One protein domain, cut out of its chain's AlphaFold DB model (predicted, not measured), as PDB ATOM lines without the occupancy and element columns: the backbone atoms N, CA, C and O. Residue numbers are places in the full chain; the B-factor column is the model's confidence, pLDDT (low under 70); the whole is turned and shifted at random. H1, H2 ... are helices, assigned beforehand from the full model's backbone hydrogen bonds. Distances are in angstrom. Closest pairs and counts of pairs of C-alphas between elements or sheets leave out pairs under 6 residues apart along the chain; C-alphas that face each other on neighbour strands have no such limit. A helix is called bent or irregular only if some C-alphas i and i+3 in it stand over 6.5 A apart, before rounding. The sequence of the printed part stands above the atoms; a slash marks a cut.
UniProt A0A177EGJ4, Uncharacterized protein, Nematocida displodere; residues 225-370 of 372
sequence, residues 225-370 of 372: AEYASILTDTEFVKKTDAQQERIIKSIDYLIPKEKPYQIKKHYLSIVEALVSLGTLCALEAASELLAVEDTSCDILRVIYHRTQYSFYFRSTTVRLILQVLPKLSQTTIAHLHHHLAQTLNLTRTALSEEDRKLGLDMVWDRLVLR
ATOM      1  N   ALA A 225     -20.160   4.454  23.611       88.69
ATOM      2  CA  ALA A 225     -20.578   3.460  24.594       88.69
ATOM      3  C   ALA A 225     -21.744   2.603  24.070       88.69
ATOM      4  O   ALA A 225     -21.692   1.378  24.179       88.69
ATOM      5  N   GLU A 226     -22.752   3.236  23.463       89.44
ATOM      6  CA  GLU A 226     -23.855   2.549  22.773       89.44
ATOM      7  C   GLU A 226     -23.320   1.697  21.627       89.44
ATOM      8  O   GLU A 226     -23.620   0.510  21.543       89.44
ATOM      9  N   TYR A 227     -22.444   2.276  20.806       91.44
ATOM     10  CA  TYR A 227     -21.797   1.574  19.706       91.44
ATOM     11  C   TYR A 227     -21.050   0.313  20.167       91.44
ATOM     12  O   TYR A 227     -21.250  -0.768  19.617       91.44
ATOM     13  N   ALA A 228     -20.232   0.422  21.219       90.12
ATOM     14  CA  ALA A 228     -19.518  -0.718  21.788       90.12
ATOM     15  C   ALA A 228     -20.476  -1.792  22.330       90.12
ATOM     16  O   ALA A 228     -20.224  -2.984  22.155       90.12
ATOM     17  N   SER A 229     -21.579  -1.382  22.966       88.88
ATOM     18  CA  SER A 229     -22.605  -2.308  23.455       88.88
ATOM     19  C   SER A 229     -23.283  -3.050  22.306       88.88
ATOM     20  O   SER A 229     -23.468  -4.257  22.399       88.88
ATOM     21  N   ILE A 230     -23.613  -2.354  21.217       89.94
ATOM     22  CA  ILE A 230     -24.250  -2.948  20.037       89.94
ATOM     23  C   ILE A 230     -23.306  -3.947  19.368       89.94
ATOM     24  O   ILE A 230     -23.712  -5.066  19.082       89.94
ATOM     25  N   LEU A 231     -22.039  -3.584  19.152       86.75
ATOM     26  CA  LEU A 231     -21.067  -4.471  18.501       86.75
ATOM     27  C   LEU A 231     -20.757  -5.743  19.302       86.75
ATOM     28  O   LEU A 231     -20.333  -6.743  18.725       86.75
ATOM     29  N   THR A 232     -20.921  -5.696  20.623       83.56
ATOM     30  CA  THR A 232     -20.675  -6.840  21.514       83.56
ATOM     31  C   THR A 232     -21.942  -7.638  21.823       83.56
ATOM     32  O   THR A 232     -21.857  -8.694  22.451       83.56
ATOM     33  N   ASP A 233     -23.104  -7.180  21.352       86.50
ATOM     34  CA  ASP A 233     -24.367  -7.894  21.473       86.50
ATOM     35  C   ASP A 233     -24.392  -9.108  20.533       86.50
ATOM     36  O   ASP A 233     -24.140  -9.020  19.332       86.50
ATOM     37  N   THR A 234     -24.763 -10.267  21.069       77.00
ATOM     38  CA  THR A 234     -24.963 -11.493  20.291       77.00
ATOM     39  C   THR A 234     -26.042 -11.368  19.211       77.00
ATOM     40  O   THR A 234     -25.997 -12.092  18.215       77.00
ATOM     41  N   GLU A 235     -26.997 -10.449  19.370       83.00
ATOM     42  CA  GLU A 235     -28.023 -10.165  18.364       83.00
ATOM     43  C   GLU A 235     -27.471  -9.375  17.168       83.00
ATOM     44  O   GLU A 235     -28.051  -9.429  16.083       83.00
ATOM     45  N   PHE A 236     -26.320  -8.702  17.301       82.25
ATOM     46  CA  PHE A 236     -25.677  -7.996  16.187       82.25
ATOM     47  C   PHE A 236     -25.326  -8.945  15.039       82.25
ATOM     48  O   PHE A 236     -25.612  -8.653  13.878       82.25
ATOM     49  N   VAL A 237     -24.797 -10.127  15.364       75.00
ATOM     50  CA  VAL A 237     -24.406 -11.152  14.379       75.00
ATOM     51  C   VAL A 237     -25.614 -11.687  13.599       75.00
ATOM     52  O   VAL A 237     -25.456 -12.197  12.495       75.00
ATOM     53  N   LYS A 238     -26.830 -11.547  14.142       76.44
ATOM     54  CA  LYS A 238     -28.076 -11.973  13.489       76.44
ATOM     55  C   LYS A 238     -28.691 -10.903  12.583       76.44
ATOM     56  O   LYS A 238     -29.652 -11.202  11.874       76.44
ATOM     57  N   LYS A 239     -28.180  -9.667  12.612       80.00
ATOM     58  CA  LYS A 239     -28.605  -8.600  11.695       80.00
ATOM     59  C   LYS A 239     -28.159  -8.916  10.267       80.00
ATOM     60  O   LYS A 239     -27.195  -9.646  10.058       80.00
ATOM     61  N   THR A 240     -28.857  -8.344   9.291       80.88
ATOM     62  CA  THR A 240     -28.465  -8.462   7.878       80.88
ATOM     63  C   THR A 240     -27.123  -7.773   7.619       80.88
ATOM     64  O   THR A 240     -26.787  -6.805   8.306       80.88
ATOM     65  N   ASP A 241     -26.387  -8.205   6.593       74.44
ATOM     66  CA  ASP A 241     -25.099  -7.604   6.212       74.44
ATOM     67  C   ASP A 241     -25.205  -6.084   6.010       74.44
ATOM     68  O   ASP A 241     -24.357  -5.328   6.481       74.44
ATOM     69  N   ALA A 242     -26.293  -5.617   5.387       75.50
ATOM     70  CA  ALA A 242     -26.551  -4.194   5.173       75.50
ATOM     71  C   ALA A 242     -26.734  -3.423   6.493       75.50
ATOM     72  O   ALA A 242     -26.222  -2.313   6.650       75.50
ATOM     73  N   GLN A 243     -27.433  -4.013   7.467       80.19
ATOM     74  CA  GLN A 243     -27.604  -3.416   8.793       80.19
ATOM     75  C   GLN A 243     -26.294  -3.416   9.585       80.19
ATOM     76  O   GLN A 243     -25.981  -2.421  10.237       80.19
ATOM     77  N   GLN A 244     -25.513  -4.497   9.519       79.69
ATOM     78  CA  GLN A 244     -24.200  -4.566  10.160       79.69
ATOM     79  C   GLN A 244     -23.246  -3.524   9.577       79.69
ATOM     80  O   GLN A 244     -22.614  -2.796  10.335       79.69
ATOM     81  N   GLU A 245     -23.183  -3.398   8.250       80.31
ATOM     82  CA  GLU A 245     -22.341  -2.413   7.569       80.31
ATOM     83  C   GLU A 245     -22.744  -0.977   7.940       80.31
ATOM     84  O   GLU A 245     -21.882  -0.157   8.259       80.31
ATOM     85  N   ARG A 246     -24.051  -0.679   7.981       83.00
ATOM     86  CA  ARG A 246     -24.567   0.635   8.407       83.00
ATOM     87  C   ARG A 246     -24.174   0.967   9.846       83.00
ATOM     88  O   ARG A 246     -23.729   2.082  10.119       83.00
ATOM     89  N   ILE A 247     -24.308   0.003  10.758       86.50
ATOM     90  CA  ILE A 247     -23.874   0.171  12.146       86.50
ATOM     91  C   ILE A 247     -22.367   0.414  12.172       86.50
ATOM     92  O   ILE A 247     -21.954   1.442  12.686       86.50
ATOM     93  N   ILE A 248     -21.552  -0.453  11.561       87.25
ATOM     94  CA  ILE A 248     -20.085  -0.346  11.570       87.25
ATOM     95  C   ILE A 248     -19.619   1.037  11.094       87.25
ATOM     96  O   ILE A 248     -18.837   1.673  11.803       87.25
ATOM     97  N   LYS A 249     -20.162   1.539   9.975       86.50
ATOM     98  CA  LYS A 249     -19.845   2.862   9.403       86.50
ATOM     99  C   LYS A 249     -20.219   4.044  10.295       86.50
ATOM    100  O   LYS A 249     -19.721   5.146  10.092       86.50
ATOM    101  N   SER A 250     -21.049   3.838  11.318       86.19
ATOM    102  CA  SER A 250     -21.386   4.900  12.273       86.19
ATOM    103  C   SER A 250     -20.160   5.385  13.059       86.19
ATOM    104  O   SER A 250     -20.179   6.501  13.576       86.19
ATOM    105  N   ILE A 251     -19.071   4.605  13.115       87.19
ATOM    106  CA  ILE A 251     -17.827   5.000  13.790       87.19
ATOM    107  C   ILE A 251     -17.261   6.332  13.269       87.19
ATOM    108  O   ILE A 251     -16.802   7.147  14.072       87.19
ATOM    109  N   ASP A 252     -17.374   6.594  11.963       82.69
ATOM    110  CA  ASP A 252     -16.828   7.791  11.308       82.69
ATOM    111  C   ASP A 252     -17.514   9.066  11.807       82.69
ATOM    112  O   ASP A 252     -16.908  10.133  11.912       82.69
ATOM    113  N   TYR A 253     -18.792   8.945  12.164       84.88
ATOM    114  CA  TYR A 253     -19.586  10.027  12.729       84.88
ATOM    115  C   TYR A 253     -19.387  10.180  14.243       84.88
ATOM    116  O   TYR A 253     -19.505  11.287  14.775       84.88
ATOM    117  N   LEU A 254     -19.076   9.086  14.943       85.00
ATOM    118  CA  LEU A 254     -18.922   9.067  16.397       85.00
ATOM    119  C   LEU A 254     -17.555   9.592  16.850       85.00
ATOM    120  O   LEU A 254     -17.496  10.372  17.801       85.00
ATOM    121  N   ILE A 255     -16.463   9.222  16.165       84.94
ATOM    122  CA  ILE A 255     -15.093   9.629  16.537       84.94
ATOM    123  C   ILE A 255     -14.957  11.159  16.694       84.94
ATOM    124  O   ILE A 255     -14.453  11.588  17.733       84.94
ATOM    125  N   PRO A 256     -15.427  12.009  15.755       81.56
ATOM    126  CA  PRO A 256     -15.274  13.463  15.872       81.56
ATOM    127  C   PRO A 256     -16.100  14.098  16.999       81.56
ATOM    128  O   PRO A 256     -15.818  15.223  17.412       81.56
ATOM    129  N   LYS A 257     -17.154  13.417  17.462       82.81
ATOM    130  CA  LYS A 257     -18.105  13.928  18.465       82.81
ATOM    131  C   LYS A 257     -17.746  13.518  19.883       82.81
ATOM    132  O   LYS A 257     -18.207  14.135  20.845       82.81
ATOM    133  N   GLU A 258     -16.944  12.474  20.008       84.81
ATOM    134  CA  GLU A 258     -16.627  11.863  21.278       84.81
ATOM    135  C   GLU A 258     -15.396  12.513  21.924       84.81
ATOM    136  O   GLU A 258     -14.453  12.950  21.264       84.81
ATOM    137  N   LYS A 259     -15.385  12.595  23.257       85.00
ATOM    138  CA  LYS A 259     -14.228  13.158  23.968       85.00
ATOM    139  C   LYS A 259     -13.065  12.151  23.953       85.00
ATOM    140  O   LYS A 259     -13.313  10.966  24.173       85.00
ATOM    141  N   PRO A 260     -11.788  12.580  23.847       80.38
ATOM    142  CA  PRO A 260     -10.645  11.658  23.764       80.38
ATOM    143  C   PRO A 260     -10.590  10.598  24.876       80.38
ATOM    144  O   PRO A 260     -10.255   9.442  24.630       80.38
ATOM    145  N   TYR A 261     -10.978  10.948  26.107       83.69
ATOM    146  CA  TYR A 261     -11.003   9.987  27.216       83.69
ATOM    147  C   TYR A 261     -12.069   8.888  27.052       83.69
ATOM    148  O   TYR A 261     -11.871   7.781  27.544       83.69
ATOM    149  N   GLN A 262     -13.186   9.172  26.375       84.94
ATOM    150  CA  GLN A 262     -14.234   8.186  26.089       84.94
ATOM    151  C   GLN A 262     -13.791   7.244  24.970       84.94
ATOM    152  O   GLN A 262     -13.965   6.034  25.086       84.94
ATOM    153  N   ILE A 263     -13.097   7.772  23.955       86.06
ATOM    154  CA  ILE A 263     -12.427   6.959  22.933       86.06
ATOM    155  C   ILE A 263     -11.441   5.996  23.610       86.06
ATOM    156  O   ILE A 263     -11.553   4.782  23.455       86.06
ATOM    157  N   LYS A 264     -10.557   6.506  24.478       85.31
ATOM    158  CA  LYS A 264      -9.605   5.679  25.246       85.31
ATOM    159  C   LYS A 264     -10.264   4.678  26.201       85.31
ATOM    160  O   LYS A 264      -9.647   3.676  26.553       85.31
ATOM    161  N   LYS A 265     -11.505   4.912  26.624       89.44
ATOM    162  CA  LYS A 265     -12.253   3.978  27.472       89.44
ATOM    163  C   LYS A 265     -12.819   2.797  26.680       89.44
ATOM    164  O   LYS A 265     -12.850   1.689  27.209       89.44
ATOM    165  N   HIS A 266     -13.252   3.026  25.440       90.62
ATOM    166  CA  HIS A 266     -14.010   2.050  24.649       90.62
ATOM    167  C   HIS A 266     -13.240   1.455  23.458       90.62
ATOM    168  O   HIS A 266     -13.686   0.450  22.902       90.62
ATOM    169  N   TYR A 267     -12.079   2.011  23.082       91.38
ATOM    170  CA  TYR A 267     -11.368   1.591  21.867       91.38
ATOM    171  C   TYR A 267     -11.054   0.094  21.840       91.38
ATOM    172  O   TYR A 267     -11.258  -0.551  20.821       91.38
ATOM    173  N   LEU A 268     -10.595  -0.476  22.959       91.00
ATOM    174  CA  LEU A 268     -10.145  -1.864  22.991       91.00
ATOM    175  C   LEU A 268     -11.295  -2.835  22.711       91.00
ATOM    176  O   LEU A 268     -11.144  -3.714  21.870       91.00
ATOM    177  N   SER A 269     -12.446  -2.645  23.365       89.31
ATOM    178  CA  SER A 269     -13.632  -3.482  23.142       89.31
ATOM    179  C   SER A 269     -14.171  -3.347  21.720       89.31
ATOM    180  O   SER A 269     -14.611  -4.331  21.134       89.31
ATOM    181  N   ILE A 270     -14.110  -2.139  21.152       93.31
ATOM    182  CA  ILE A 270     -14.566  -1.887  19.784       93.31
ATOM    183  C   ILE A 270     -13.633  -2.566  18.777       93.31
ATOM    184  O   ILE A 270     -14.103  -3.308  17.920       93.31
ATOM    185  N   VAL A 271     -12.315  -2.373  18.893       91.19
ATOM    186  CA  VAL A 271     -11.336  -3.012  17.998       91.19
ATOM    187  C   VAL A 271     -11.415  -4.535  18.107       91.19
ATOM    188  O   VAL A 271     -11.348  -5.219  17.092       91.19
ATOM    189  N   GLU A 272     -11.607  -5.082  19.309       87.69
ATOM    190  CA  GLU A 272     -11.794  -6.521  19.517       87.69
ATOM    191  C   GLU A 272     -13.018  -7.068  18.779       87.69
ATOM    192  O   GLU A 272     -12.897  -8.059  18.053       87.69
ATOM    193  N   ALA A 273     -14.167  -6.397  18.888       83.00
ATOM    194  CA  ALA A 273     -15.374  -6.786  18.169       83.00
ATOM    195  C   ALA A 273     -15.187  -6.683  16.644       83.00
ATOM    196  O   ALA A 273     -15.453  -7.640  15.917       83.00
ATOM    197  N   LEU A 274     -14.649  -5.565  16.156       85.94
ATOM    198  CA  LEU A 274     -14.461  -5.313  14.726       85.94
ATOM    199  C   LEU A 274     -13.451  -6.272  14.075       85.94
ATOM    200  O   LEU A 274     -13.703  -6.809  12.997       85.94
ATOM    201  N   VAL A 275     -12.329  -6.553  14.743       78.81
ATOM    202  CA  VAL A 275     -11.350  -7.540  14.259       78.81
ATOM    203  C   VAL A 275     -11.940  -8.951  14.270       78.81
ATOM    204  O   VAL A 275     -11.629  -9.739  13.381       78.81
ATOM    205  N   SER A 276     -12.807  -9.270  15.234       75.94
ATOM    206  CA  SER A 276     -13.484 -10.571  15.295       75.94
ATOM    207  C   SER A 276     -14.499 -10.764  14.165       75.94
ATOM    208  O   SER A 276     -14.651 -11.883  13.683       75.94
ATOM    209  N   LEU A 277     -15.155  -9.689  13.710       76.75
ATOM    210  CA  LEU A 277     -16.023  -9.720  12.527       76.75
ATOM    211  C   LEU A 277     -15.220  -9.960  11.243       76.75
ATOM    212  O   LEU A 277     -15.684 -10.661  10.347       76.75
ATOM    213  N   GLY A 278     -14.021  -9.377  11.143       64.12
ATOM    214  CA  GLY A 278     -13.064  -9.653  10.065       64.12
ATOM    215  C   GLY A 278     -13.503  -9.213   8.662       64.12
ATOM    216  O   GLY A 278     -12.813  -9.515   7.688       64.12
ATOM    217  N   THR A 279     -14.630  -8.503   8.535       74.38
ATOM    218  CA  THR A 279     -15.079  -7.904   7.273       74.38
ATOM    219  C   THR A 279     -14.235  -6.675   6.946       74.38
ATOM    220  O   THR A 279     -13.707  -6.017   7.842       74.38
ATOM    221  N   LEU A 280     -14.117  -6.329   5.660       73.81
ATOM    222  CA  LEU A 280     -13.340  -5.158   5.240       73.81
ATOM    223  C   LEU A 280     -13.822  -3.879   5.943       73.81
ATOM    224  O   LEU A 280     -13.015  -3.180   6.545       73.81
ATOM    225  N   CYS A 281     -15.137  -3.649   5.959       73.25
ATOM    226  CA  CYS A 281     -15.738  -2.490   6.618       73.25
ATOM    227  C   CYS A 281     -15.428  -2.454   8.126       73.25
ATOM    228  O   CYS A 281     -15.116  -1.396   8.666       73.25
ATOM    229  N   ALA A 282     -15.443  -3.606   8.811       71.75
ATOM    230  CA  ALA A 282     -15.084  -3.666  10.226       71.75
ATOM    231  C   ALA A 282     -13.596  -3.353  10.465       71.75
ATOM    232  O   ALA A 282     -13.254  -2.635  11.402       71.75
ATOM    233  N   LEU A 283     -12.705  -3.850   9.607       74.62
ATOM    234  CA  LEU A 283     -11.266  -3.588   9.708       74.62
ATOM    235  C   LEU A 283     -10.908  -2.132   9.371       74.62
ATOM    236  O   LEU A 283     -10.014  -1.557   9.998       74.62
ATOM    237  N   GLU A 284     -11.617  -1.512   8.429       81.62
ATOM    238  CA  GLU A 284     -11.512  -0.079   8.130       81.62
ATOM    239  C   GLU A 284     -11.966   0.760   9.328       81.62
ATOM    240  O   GLU A 284     -11.207   1.601   9.804       81.62
ATOM    241  N   ALA A 285     -13.129   0.446   9.904       82.56
ATOM    242  CA  ALA A 285     -13.626   1.086  11.120       82.56
ATOM    243  C   ALA A 285     -12.642   0.964  12.300       82.56
ATOM    244  O   ALA A 285     -12.389   1.929  13.024       82.56
ATOM    245  N   ALA A 286     -12.031  -0.212  12.477       87.38
ATOM    246  CA  ALA A 286     -11.005  -0.422  13.494       87.38
ATOM    247  C   ALA A 286      -9.748   0.418  13.214       87.38
ATOM    248  O   ALA A 286      -9.141   0.943  14.146       87.38
ATOM    249  N   SER A 287      -9.372   0.582  11.944       87.88
ATOM    250  CA  SER A 287      -8.252   1.434  11.537       87.88
ATOM    251  C   SER A 287      -8.516   2.905  11.852       87.88
ATOM    252  O   SER A 287      -7.660   3.564  12.436       87.88
ATOM    253  N   GLU A 288      -9.703   3.421  11.537       87.75
ATOM    254  CA  GLU A 288     -10.062   4.809  11.861       87.75
ATOM    255  C   GLU A 288      -9.987   5.071  13.369       87.75
ATOM    256  O   GLU A 288      -9.426   6.076  13.806       87.75
ATOM    257  N   LEU A 289     -10.425   4.111  14.188       90.19
ATOM    258  CA  LEU A 289     -10.319   4.215  15.641       90.19
ATOM    259  C   LEU A 289      -8.866   4.196  16.141       90.19
ATOM    260  O   LEU A 289      -8.527   4.947  17.053       90.19
ATOM    261  N   LEU A 290      -8.004   3.376  15.533       90.94
ATOM    262  CA  LEU A 290      -6.572   3.299  15.856       90.94
ATOM    263  C   LEU A 290      -5.774   4.523  15.394       90.94
ATOM    264  O   LEU A 290      -4.677   4.772  15.907       90.94
ATOM    265  N   ALA A 291      -6.302   5.292  14.443       88.44
ATOM    266  CA  ALA A 291      -5.704   6.546  14.004       88.44
ATOM    267  C   ALA A 291      -5.883   7.684  15.029       88.44
ATOM    268  O   ALA A 291      -5.199   8.707  14.936       88.44
ATOM    269  N   VAL A 292      -6.763   7.515  16.024       86.44
ATOM    270  CA  VAL A 292      -7.047   8.536  17.038       86.44
ATOM    271  C   VAL A 292      -5.970   8.551  18.124       86.44
ATOM    272  O   VAL A 292      -5.742   7.549  18.787       86.44
ATOM    273  N   GLU A 293      -5.336   9.704  18.329       78.62
ATOM    274  CA  GLU A 293      -4.429  10.068  19.436       78.62
ATOM    275  C   GLU A 293      -4.004   8.938  20.407       78.62
ATOM    276  O   GLU A 293      -4.728   8.571  21.337       78.62
ATOM    277  N   ASP A 294      -2.778   8.436  20.232       84.06
ATOM    278  CA  ASP A 294      -2.134   7.416  21.074       84.06
ATOM    279  C   ASP A 294      -2.887   6.076  21.239       84.06
ATOM    280  O   ASP A 294      -2.338   5.169  21.861       84.06
ATOM    281  N   THR A 295      -4.074   5.862  20.651       89.19
ATOM    282  CA  THR A 295      -4.765   4.552  20.729       89.19
ATOM    283  C   THR A 295      -3.938   3.432  20.103       89.19
ATOM    284  O   THR A 295      -3.869   2.341  20.665       89.19
ATOM    285  N   SER A 296      -3.230   3.709  19.004       88.94
ATOM    286  CA  SER A 296      -2.237   2.791  18.429       88.94
ATOM    287  C   SER A 296      -1.120   2.431  19.423       88.94
ATOM    288  O   SER A 296      -0.700   1.277  19.475       88.94
ATOM    289  N   CYS A 297      -0.647   3.380  20.241       87.44
ATOM    290  CA  CYS A 297       0.339   3.111  21.298       87.44
ATOM    291  C   CYS A 297      -0.270   2.237  22.400       87.44
ATOM    292  O   CYS A 297       0.309   1.226  22.805       87.44
ATOM    293  N   ASP A 298      -1.451   2.631  22.877       88.25
ATOM    294  CA  ASP A 298      -2.135   1.994  23.995       88.25
ATOM    295  C   ASP A 298      -2.529   0.549  23.664       88.25
ATOM    296  O   ASP A 298      -2.281  -0.353  24.474       88.25
ATOM    297  N   ILE A 299      -3.068   0.296  22.465       89.62
ATOM    298  CA  ILE A 299      -3.436  -1.058  22.042       89.62
ATOM    299  C   ILE A 299      -2.203  -1.939  21.870       89.62
ATOM    300  O   ILE A 299      -2.228  -3.098  22.279       89.62
ATOM    301  N   LEU A 300      -1.108  -1.391  21.331       86.94
ATOM    302  CA  LEU A 300       0.131  -2.130  21.122       86.94
ATOM    303  C   LEU A 300       0.696  -2.617  22.459       86.94
ATOM    304  O   LEU A 300       1.057  -3.787  22.590       86.94
ATOM    305  N   ARG A 301       0.663  -1.760  23.488       84.94
ATOM    306  CA  ARG A 301       1.013  -2.128  24.866       84.94
ATOM    307  C   ARG A 301       0.164  -3.292  25.378       84.94
ATOM    308  O   ARG A 301       0.681  -4.221  25.999       84.94
ATOM    309  N   VAL A 302      -1.146  -3.232  25.140       85.75
ATOM    310  CA  VAL A 302      -2.106  -4.242  25.602       85.75
ATOM    311  C   VAL A 302      -1.851  -5.590  24.925       85.75
ATOM    312  O   VAL A 302      -1.706  -6.594  25.623       85.75
ATOM    313  N   ILE A 303      -1.755  -5.621  23.595       83.00
ATOM    314  CA  ILE A 303      -1.606  -6.866  22.824       83.00
ATOM    315  C   ILE A 303      -0.206  -7.474  22.938       83.00
ATOM    316  O   ILE A 303      -0.039  -8.669  22.694       83.00
ATOM    317  N   TYR A 304       0.804  -6.677  23.297       78.81
ATOM    318  CA  TYR A 304       2.156  -7.179  23.512       78.81
ATOM    319  C   TYR A 304       2.302  -7.868  24.872       78.81
ATOM    320  O   TYR A 304       2.802  -8.987  24.943       78.81
ATOM    321  N   HIS A 305       1.824  -7.241  25.952       74.12
ATOM    322  CA  HIS A 305       1.992  -7.782  27.305       74.12
ATOM    323  C   HIS A 305       0.949  -8.833  27.699       74.12
ATOM    324  O   HIS A 305       1.201  -9.626  28.608       74.12
ATOM    325  N   ARG A 306      -0.231  -8.850  27.068       70.56
ATOM    326  CA  ARG A 306      -1.304  -9.789  27.421       70.56
ATOM    327  C   ARG A 306      -1.358 -10.957  26.442       70.56
ATOM    328  O   ARG A 306      -1.915 -10.847  25.354       70.56
ATOM    329  N   THR A 307      -0.867 -12.112  26.881       66.25
ATOM    330  CA  THR A 307      -0.906 -13.378  26.123       66.25
ATOM    331  C   THR A 307      -2.310 -13.966  25.956       66.25
ATOM    332  O   THR A 307      -2.484 -14.908  25.192       66.25
ATOM    333  N   GLN A 308      -3.319 -13.415  26.641       76.31
ATOM    334  CA  GLN A 308      -4.713 -13.866  26.544       76.31
ATOM    335  C   GLN A 308      -5.345 -13.613  25.166       76.31
ATOM    336  O   GLN A 308      -6.340 -14.245  24.824       76.31
ATOM    337  N   TYR A 309      -4.789 -12.687  24.380       74.38
ATOM    338  CA  TYR A 309      -5.296 -12.382  23.048       74.38
ATOM    339  C   TYR A 309      -4.765 -13.362  22.005       74.38
ATOM    340  O   TYR A 309      -3.578 -13.695  21.987       74.38
ATOM    341  N   SER A 310      -5.642 -13.789  21.092       76.88
ATOM    342  CA  SER A 310      -5.274 -14.717  20.022       76.88
ATOM    343  C   SER A 310      -4.195 -14.125  19.111       76.88
ATOM    344  O   SER A 310      -4.140 -12.916  18.876       76.88
ATOM    345  N   PHE A 311      -3.347 -14.986  18.539       76.31
ATOM    346  CA  PHE A 311      -2.349 -14.554  17.558       76.31
ATOM    347  C   PHE A 311      -2.999 -13.825  16.368       76.31
ATOM    348  O   PHE A 311      -2.458 -12.835  15.882       76.31
ATOM    349  N   TYR A 312      -4.190 -14.262  15.943       78.31
ATOM    350  CA  TYR A 312      -4.974 -13.583  14.912       78.31
ATOM    351  C   TYR A 312      -5.290 -12.134  15.306       78.31
ATOM    352  O   TYR A 312      -4.913 -11.223  14.579       78.31
ATOM    353  N   PHE A 313      -5.873 -11.900  16.486       79.00
ATOM    354  CA  PHE A 313      -6.188 -10.544  16.946       79.00
ATOM    355  C   PHE A 313      -4.938  -9.663  17.059       79.00
ATOM    356  O   PHE A 313      -4.928  -8.531  16.570       79.00
ATOM    357  N   ARG A 314      -3.859 -10.201  17.648       76.56
ATOM    358  CA  ARG A 314      -2.581  -9.490  17.817       76.56
ATOM    359  C   ARG A 314      -1.982  -9.109  16.457       76.56
ATOM    360  O   ARG A 314      -1.664  -7.946  16.234       76.56
ATOM    361  N   SER A 315      -1.873 -10.067  15.534       77.69
ATOM    362  CA  SER A 315      -1.286  -9.848  14.204       77.69
ATOM    363  C   SER A 315      -2.135  -8.931  13.318       77.69
ATOM    364  O   SER A 315      -1.588  -8.054  12.652       77.69
ATOM    365  N   THR A 316      -3.465  -9.066  13.340       77.75
ATOM    366  CA  THR A 316      -4.369  -8.178  12.597       77.75
ATOM    367  C   THR A 316      -4.275  -6.757  13.133       77.75
ATOM    368  O   THR A 316      -4.051  -5.843  12.352       77.75
ATOM    369  N   THR A 317      -4.313  -6.560  14.453       81.38
ATOM    370  CA  THR A 317      -4.162  -5.228  15.061       81.38
ATOM    371  C   THR A 317      -2.837  -4.563  14.678       81.38
ATOM    372  O   THR A 317      -2.825  -3.392  14.310       81.38
ATOM    373  N   VAL A 318      -1.720  -5.304  14.678       83.62
ATOM    374  CA  VAL A 318      -0.418  -4.773  14.228       83.62
ATOM    375  C   VAL A 318      -0.450  -4.365  12.748       83.62
ATOM    376  O   VAL A 318       0.105  -3.327  12.382       83.62
ATOM    377  N   ARG A 319      -1.141  -5.124  11.888       79.38
ATOM    378  CA  ARG A 319      -1.338  -4.754  10.476       79.38
ATOM    379  C   ARG A 319      -2.204  -3.506  10.308       79.38
ATOM    380  O   ARG A 319      -1.878  -2.679   9.462       79.38
ATOM    381  N   LEU A 320      -3.250  -3.340  11.115       83.56
ATOM    382  CA  LEU A 320      -4.061  -2.118  11.105       83.56
ATOM    383  C   LEU A 320      -3.218  -0.911  11.544       83.56
ATOM    384  O   LEU A 320      -3.244   0.121  10.880       83.56
ATOM    385  N   ILE A 321      -2.372  -1.064  12.574       86.31
ATOM    386  CA  ILE A 321      -1.407  -0.025  12.977       86.31
ATOM    387  C   ILE A 321      -0.512   0.362  11.791       86.31
ATOM    388  O   ILE A 321      -0.391   1.546  11.486       86.31
ATOM    389  N   LEU A 322       0.065  -0.615  11.077       83.00
ATOM    390  CA  LEU A 322       0.875  -0.367   9.874       83.00
ATOM    391  C   LEU A 322       0.133   0.438   8.802       83.00
ATOM    392  O   LEU A 322       0.739   1.304   8.168       83.00
ATOM    393  N   GLN A 323      -1.152   0.152   8.594       81.50
ATOM    394  CA  GLN A 323      -1.989   0.842   7.612       81.50
ATOM    395  C   GLN A 323      -2.302   2.281   8.019       81.50
ATOM    396  O   GLN A 323      -2.340   3.156   7.155       81.50
ATOM    397  N   VAL A 324      -2.491   2.546   9.314       85.19
ATOM    398  CA  VAL A 324      -2.803   3.895   9.808       85.19
ATOM    399  C   VAL A 324      -1.562   4.732  10.055       85.19
ATOM    400  O   VAL A 324      -1.691   5.951  10.123       85.19
ATOM    401  N   LEU A 325      -0.362   4.129  10.118       82.38
ATOM    402  CA  LEU A 325       0.899   4.854  10.311       82.38
ATOM    403  C   LEU A 325       0.967   6.135   9.465       82.38
ATOM    404  O   LEU A 325       1.212   7.174  10.073       82.38
ATOM    405  N   PRO A 326       0.711   6.135   8.133       83.44
ATOM    406  CA  PRO A 326       0.725   7.341   7.295       83.44
ATOM    407  C   PRO A 326      -0.162   8.483   7.810       83.44
ATOM    408  O   PRO A 326       0.238   9.641   7.688       83.44
ATOM    409  N   LYS A 327      -1.307   8.151   8.420       81.44
ATOM    410  CA  LYS A 327      -2.323   9.081   8.936       81.44
ATOM    411  C   LYS A 327      -1.987   9.649  10.324       81.44
ATOM    412  O   LYS A 327      -2.567  10.654  10.721       81.44
ATOM    413  N   LEU A 328      -1.055   9.039  11.064       82.19
ATOM    414  CA  LEU A 328      -0.713   9.466  12.425       82.19
ATOM    415  C   LEU A 328       0.072  10.785  12.458       82.19
ATOM    416  O   LEU A 328       0.916  11.059  11.598       82.19
ATOM    417  N   SER A 329      -0.162  11.573  13.511       85.06
ATOM    418  CA  SER A 329       0.607  12.788  13.793       85.06
ATOM    419  C   SER A 329       2.055  12.467  14.170       85.06
ATOM    420  O   SER A 329       2.348  11.401  14.716       85.06
ATOM    421  N   GLN A 330       2.969  13.416  13.947       84.75
ATOM    422  CA  GLN A 330       4.383  13.240  14.308       84.75
ATOM    423  C   GLN A 330       4.592  12.973  15.805       84.75
ATOM    424  O   GLN A 330       5.435  12.161  16.178       84.75
ATOM    425  N   THR A 331       3.773  13.581  16.667       85.88
ATOM    426  CA  THR A 331       3.776  13.309  18.110       85.88
ATOM    427  C   THR A 331       3.431  11.848  18.406       85.88
ATOM    428  O   THR A 331       4.151  11.187  19.150       85.88
ATOM    429  N   THR A 332       2.391  11.308  17.762       84.00
ATOM    430  CA  THR A 332       1.979   9.902  17.934       84.00
ATOM    431  C   THR A 332       3.040   8.940  17.392       84.00
ATOM    432  O   THR A 332       3.319   7.913  18.002       84.00
ATOM    433  N   ILE A 333       3.685   9.279  16.269       85.19
ATOM    434  CA  ILE A 333       4.804   8.506  15.701       85.19
ATOM    435  C   ILE A 333       5.983   8.462  16.681       85.19
ATOM    436  O   ILE A 333       6.547   7.392  16.918       85.19
ATOM    437  N   ALA A 334       6.332   9.598  17.289       85.38
ATOM    438  CA  ALA A 334       7.383   9.671  18.297       85.38
ATOM    439  C   ALA A 334       7.036   8.846  19.547       85.38
ATOM    440  O   ALA A 334       7.893   8.119  20.051       85.38
ATOM    441  N   HIS A 335       5.784   8.899  20.015       87.50
ATOM    442  CA  HIS A 335       5.304   8.074  21.125       87.50
ATOM    443  C   HIS A 335       5.341   6.576  20.795       87.50
ATOM    444  O   HIS A 335       5.854   5.802  21.600       87.50
ATOM    445  N   LEU A 336       4.882   6.164  19.607       85.50
ATOM    446  CA  LEU A 336       4.944   4.773  19.141       85.50
ATOM    447  C   LEU A 336       6.382   4.257  19.104       85.50
ATOM    448  O   LEU A 336       6.668   3.170  19.608       85.50
ATOM    449  N   HIS A 337       7.298   5.046  18.540       85.75
ATOM    450  CA  HIS A 337       8.708   4.683  18.496       85.75
ATOM    451  C   HIS A 337       9.314   4.600  19.899       85.75
ATOM    452  O   HIS A 337       9.968   3.613  20.224       85.75
ATOM    453  N   HIS A 338       9.075   5.602  20.751       84.62
ATOM    454  CA  HIS A 338       9.537   5.585  22.138       84.62
ATOM    455  C   HIS A 338       8.996   4.364  22.893       84.62
ATOM    456  O   HIS A 338       9.739   3.710  23.622       84.62
ATOM    457  N   HIS A 339       7.728   4.013  22.682       80.50
ATOM    458  CA  HIS A 339       7.092   2.878  23.334       80.50
ATOM    459  C   HIS A 339       7.704   1.540  22.898       80.50
ATOM    460  O   HIS A 339       8.097   0.742  23.752       80.50
ATOM    461  N   LEU A 340       7.871   1.322  21.590       77.94
ATOM    462  CA  LEU A 340       8.555   0.139  21.063       77.94
ATOM    463  C   LEU A 340      10.000   0.050  21.581       77.94
ATOM    464  O   LEU A 340      10.417  -1.002  22.061       77.94
ATOM    465  N   ALA A 341      10.740   1.162  21.526       78.00
ATOM    466  CA  ALA A 341      12.163   1.203  21.850       78.00
ATOM    467  C   ALA A 341      12.444   1.040  23.347       78.00
ATOM    468  O   ALA A 341      13.347   0.303  23.732       78.00
ATOM    469  N   GLN A 342      11.696   1.751  24.195       72.62
ATOM    470  CA  GLN A 342      11.998   1.858  25.623       72.62
ATOM    471  C   GLN A 342      11.068   1.043  26.511       72.62
ATOM    472  O   GLN A 342      11.517   0.502  27.515       72.62
ATOM    473  N   THR A 343       9.779   0.948  26.177       62.59
ATOM    474  CA  THR A 343       8.819   0.242  27.043       62.59
ATOM    475  C   THR A 343       8.774  -1.248  26.743       62.59
ATOM    476  O   THR A 343       8.709  -2.056  27.664       62.59
ATOM    477  N   LEU A 344       8.850  -1.620  25.464       63.78
ATOM    478  CA  LEU A 344       8.869  -3.024  25.049       63.78
ATOM    479  C   LEU A 344      10.297  -3.588  24.944       63.78
ATOM    480  O   LEU A 344      10.467  -4.784  24.731       63.78
ATOM    481  N   ASN A 345      11.316  -2.738  25.136       65.50
ATOM    482  CA  ASN A 345      12.741  -3.055  24.974       65.50
ATOM    483  C   ASN A 345      13.050  -3.729  23.624       65.50
ATOM    484  O   ASN A 345      13.958  -4.555  23.502       65.50
ATOM    485  N   LEU A 346      12.258  -3.395  22.602       64.06
ATOM    486  CA  LEU A 346      12.414  -3.928  21.265       64.06
ATOM    487  C   LEU A 346      13.349  -2.992  20.521       64.06
ATOM    488  O   LEU A 346      13.057  -1.823  20.315       64.06
ATOM    489  N   THR A 347      14.489  -3.516  20.101       63.19
ATOM    490  CA  THR A 347      15.285  -2.911  19.034       63.19
ATOM    491  C   THR A 347      15.154  -3.809  17.815       63.19
ATOM    492  O   THR A 347      14.947  -5.014  17.968       63.19
ATOM    493  N   ARG A 348      15.290  -3.269  16.596       60.97
ATOM    494  CA  ARG A 348      15.193  -4.066  15.353       60.97
ATOM    495  C   ARG A 348      16.025  -5.357  15.401       60.97
ATOM    496  O   ARG A 348      15.616  -6.387  14.878       60.97
ATOM    497  N   THR A 349      17.184  -5.304  16.055       62.00
ATOM    498  CA  THR A 349      18.123  -6.421  16.219       62.00
ATOM    499  C   THR A 349      17.746  -7.405  17.331       62.00
ATOM    500  O   THR A 349      18.240  -8.530  17.313       62.00
ATOM    501  N   ALA A 350      16.872  -7.023  18.265       71.75
ATOM    502  CA  ALA A 350      16.429  -7.836  19.401       71.75
ATOM    503  C   ALA A 350      15.033  -8.472  19.222       71.75
ATOM    504  O   ALA A 350      14.587  -9.188  20.113       71.75
ATOM    505  N   LEU A 351      14.349  -8.243  18.092       75.88
ATOM    506  CA  LEU A 351      13.034  -8.839  17.820       75.88
ATOM    507  C   LEU A 351      13.123 -10.368  17.707       75.88
ATOM    508  O   LEU A 351      13.881 -10.887  16.874       75.88
ATOM    509  N   SER A 352      12.304 -11.066  18.499       81.12
ATOM    510  CA  SER A 352      12.147 -12.520  18.440       81.12
ATOM    511  C   SER A 352      11.438 -12.965  17.153       81.12
ATOM    512  O   SER A 352      10.877 -12.159  16.406       81.12
ATOM    513  N   GLU A 353      11.445 -14.268  16.866       77.62
ATOM    514  CA  GLU A 353      10.701 -14.816  15.722       77.62
ATOM    515  C   GLU A 353       9.186 -14.584  15.859       77.62
ATOM    516  O   GLU A 353       8.510 -14.334  14.863       77.62
ATOM    517  N   GLU A 354       8.650 -14.622  17.083       78.38
ATOM    518  CA  GLU A 354       7.238 -14.332  17.345       78.38
ATOM    519  C   GLU A 354       6.913 -12.858  17.065       78.38
ATOM    520  O   GLU A 354       5.930 -12.567  16.387       78.38
ATOM    521  N   ASP A 355       7.786 -11.934  17.477       80.31
ATOM    522  CA  ASP A 355       7.615 -10.497  17.221       80.31
ATOM    523  C   ASP A 355       7.611 -10.173  15.719       80.31
ATOM    524  O   ASP A 355       6.820  -9.353  15.245       80.31
ATOM    525  N   ARG A 356       8.465 -10.857  14.947       78.25
ATOM    526  CA  ARG A 356       8.501 -10.743  13.480       78.25
ATOM    527  C   ARG A 356       7.258 -11.342  12.835       78.25
ATOM    528  O   ARG A 356       6.710 -10.762  11.908       78.25
ATOM    529  N   LYS A 357       6.759 -12.470  13.348       75.12
ATOM    530  CA  LYS A 357       5.495 -13.064  12.877       75.12
ATOM    531  C   LYS A 357       4.298 -12.145  13.125       75.12
ATOM    532  O   LYS A 357       3.361 -12.157  12.331       75.12
ATOM    533  N   LEU A 358       4.332 -11.341  14.187       75.75
ATOM    534  CA  LEU A 358       3.331 -10.303  14.441       75.75
ATOM    535  C   LEU A 358       3.467  -9.095  13.499       75.75
ATOM    536  O   LEU A 358       2.488  -8.380  13.317       75.75
ATOM    537  N   GLY A 359       4.634  -8.883  12.880       79.00
ATOM    538  CA  GLY A 359       4.917  -7.756  11.983       79.00
ATOM    539  C   GLY A 359       5.492  -6.518  12.682       79.00
ATOM    540  O   GLY A 359       5.426  -5.416  12.135       79.00
ATOM    541  N   LEU A 360       6.040  -6.663  13.897       81.75
ATOM    542  CA  LEU A 360       6.610  -5.540  14.658       81.75
ATOM    543  C   LEU A 360       7.894  -4.979  14.031       81.75
ATOM    544  O   LEU A 360       8.189  -3.796  14.191       81.75
ATOM    545  N   ASP A 361       8.627  -5.798  13.282       80.00
ATOM    546  CA  ASP A 361       9.773  -5.377  12.472       80.00
ATOM    547  C   ASP A 361       9.361  -4.389  11.377       80.00
ATOM    548  O   ASP A 361      10.006  -3.357  11.197       80.00
ATOM    549  N   MET A 362       8.238  -4.647  10.706       81.62
ATOM    550  CA  MET A 362       7.690  -3.738   9.701       81.62
ATOM    551  C   MET A 362       7.238  -2.413  10.323       81.62
ATOM    552  O   MET A 362       7.438  -1.355   9.720       81.62
ATOM    553  N   VAL A 363       6.638  -2.452  11.521       83.38
ATOM    554  CA  VAL A 363       6.222  -1.235  12.242       83.38
ATOM    555  C   VAL A 363       7.452  -0.414  12.597       83.38
ATOM    556  O   VAL A 363       7.492   0.783  12.317       83.38
ATOM    557  N   TRP A 364       8.475  -1.068  13.146       81.75
ATOM    558  CA  TRP A 364       9.742  -0.436  13.488       81.75
ATOM    559  C   TRP A 364      10.385   0.245  12.277       81.75
ATOM    560  O   TRP A 364      10.714   1.430  12.332       81.75
ATOM    561  N   ASP A 365      10.506  -0.474  11.161       81.44
ATOM    562  CA  ASP A 365      11.124   0.040   9.939       81.44
ATOM    563  C   ASP A 365      10.377   1.259   9.391       81.44
ATOM    564  O   ASP A 365      10.994   2.241   8.972       81.44
ATOM    565  N   ARG A 366       9.041   1.240   9.439       80.38
ATOM    566  CA  ARG A 366       8.211   2.363   8.987       80.38
ATOM    567  C   ARG A 366       8.265   3.562   9.927       80.38
ATOM    568  O   ARG A 366       8.197   4.687   9.438       80.38
ATOM    569  N   LEU A 367       8.396   3.351  11.235       81.94
ATOM    570  CA  LEU A 367       8.533   4.438  12.206       81.94
ATOM    571  C   LEU A 367       9.885   5.142  12.075       81.94
ATOM    572  O   LEU A 367       9.918   6.367  12.025       81.94
ATOM    573  N   VAL A 368      10.983   4.386  11.941       78.38
ATOM    574  CA  VAL A 368      12.335   4.951  11.774       78.38
ATOM    575  C   VAL A 368      12.420   5.853  10.543       78.38
ATOM    576  O   VAL A 368      13.033   6.911  10.607       78.38
ATOM    577  N   LEU A 369      11.757   5.486   9.443       76.88
ATOM    578  CA  LEU A 369      11.714   6.305   8.225       76.88
ATOM    579  C   LEU A 369      10.952   7.631   8.381       76.88
ATOM    580  O   LEU A 369      11.031   8.478   7.493       76.88
ATOM    581  N   ARG A 370      10.167   7.797   9.451       72.38
ATOM    582  CA  ARG A 370       9.318   8.978   9.670       72.38
ATOM    583  C   ARG A 370       9.765   9.867  10.822       72.38
ATOM    584  O   ARG A 370       9.198  10.950  10.972       72.38
TER     585      ARG A 370
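What this domain is: This is residues 225 to 370 of the 372 residues of an uncharacterized protein of Nematocida displodere (UniProt A0A177EGJ4). The printed part is wound in stacked turns of paired helices: H1, H4, H6 and H8 make one row, and H2 with H3, then H5, H7 and H10, make a second row running back the opposite way. The short H9 packs on H7 beside the far end of the stack. The printed part has 146 residues with ten named helices, H1 to H10 in chain order, and no named strand: the class is all helix. It is compact, with a radius of gyration of the C-alphas of 15.4 A, yet elongated, spanning 47 by 29 by 22 A.

Where its parts are: Find C-alpha 260 at (-10.645, 11.658, 23.764); from there H4, residues 260 to 277, runs 24.7 A to C-alpha 277 at (-16.023, -9.720, 12.527). It is irregular, with C-alphas 265 and 268 7.7 A apart, and has a kink of 50 degrees near residue 267. Before it come H1, residues 225 to 232, H2, 241 to 249, and H3, 251 to 257. After it come H5, 280 to 290, 15.2 A, H6, 295 to 305, 15.5 A, and H7, 311 to 327, 25.2 A, irregular with C-alphas 323 and 326 7.1 A apart. Then look for H8, 330 to 343, 18.7 A, H9, 353 to 358, and H10, 360 to 368, ending at (12.335, 4.951, 11.774).

How they stand to each other: From H4, look at residues 266 to 274, which touch H1 at a shallow tilt of 16 degrees, the same way; Ala 228 and Ile 270 have the closest C-alphas, 5.5 A. H4 and H5 form a hairpin, closest at the C-alphas of Leu 274 and Ala 282, 4.8 A. H5 touches H2 at Ala 282 and Ile 248, C-alphas 6.2 A, and H3 at Ala 285 and Ile 251, 6.3 A. H4 and H6 only just touch, with 3 pairs of C-alphas within 8 A, closest Lys 264 and Thr 295, 6.7 A. The hub is H7, touching H4, H5, H6, H9 and H10; its residues 318 to 325 touch H10, closest at the C-alphas of Leu 322 and Val 363, 5.9 A. Its closest C-alphas to H9 are those of Ser 315 and Leu 358, 4.6 A. H8 touches H6 at the C-alphas of Leu 336 and Cys 297, 5.3 A, and H10 at His 337 and Leu 367, 6.3 A. H1 and H10 are apart. Every O i to N i+4 pair is within hydrogen-bond range in H1, H2, H5, H6, H8, H9 and H10; H4 has 12 of 14, H7 11 of 13, and H3 1 of 3, beside 2 of 4 O i to N i+3 pairs.

The domain as a whole: The two C-alphas farthest apart, those of Thr 240 and Thr 349, are 47.4 A apart. The printed part has no cut and no long link. The model's mean pLDDT over the printed part is 81.3; look for values under 70 at residues 278, 307 and 343 to 349.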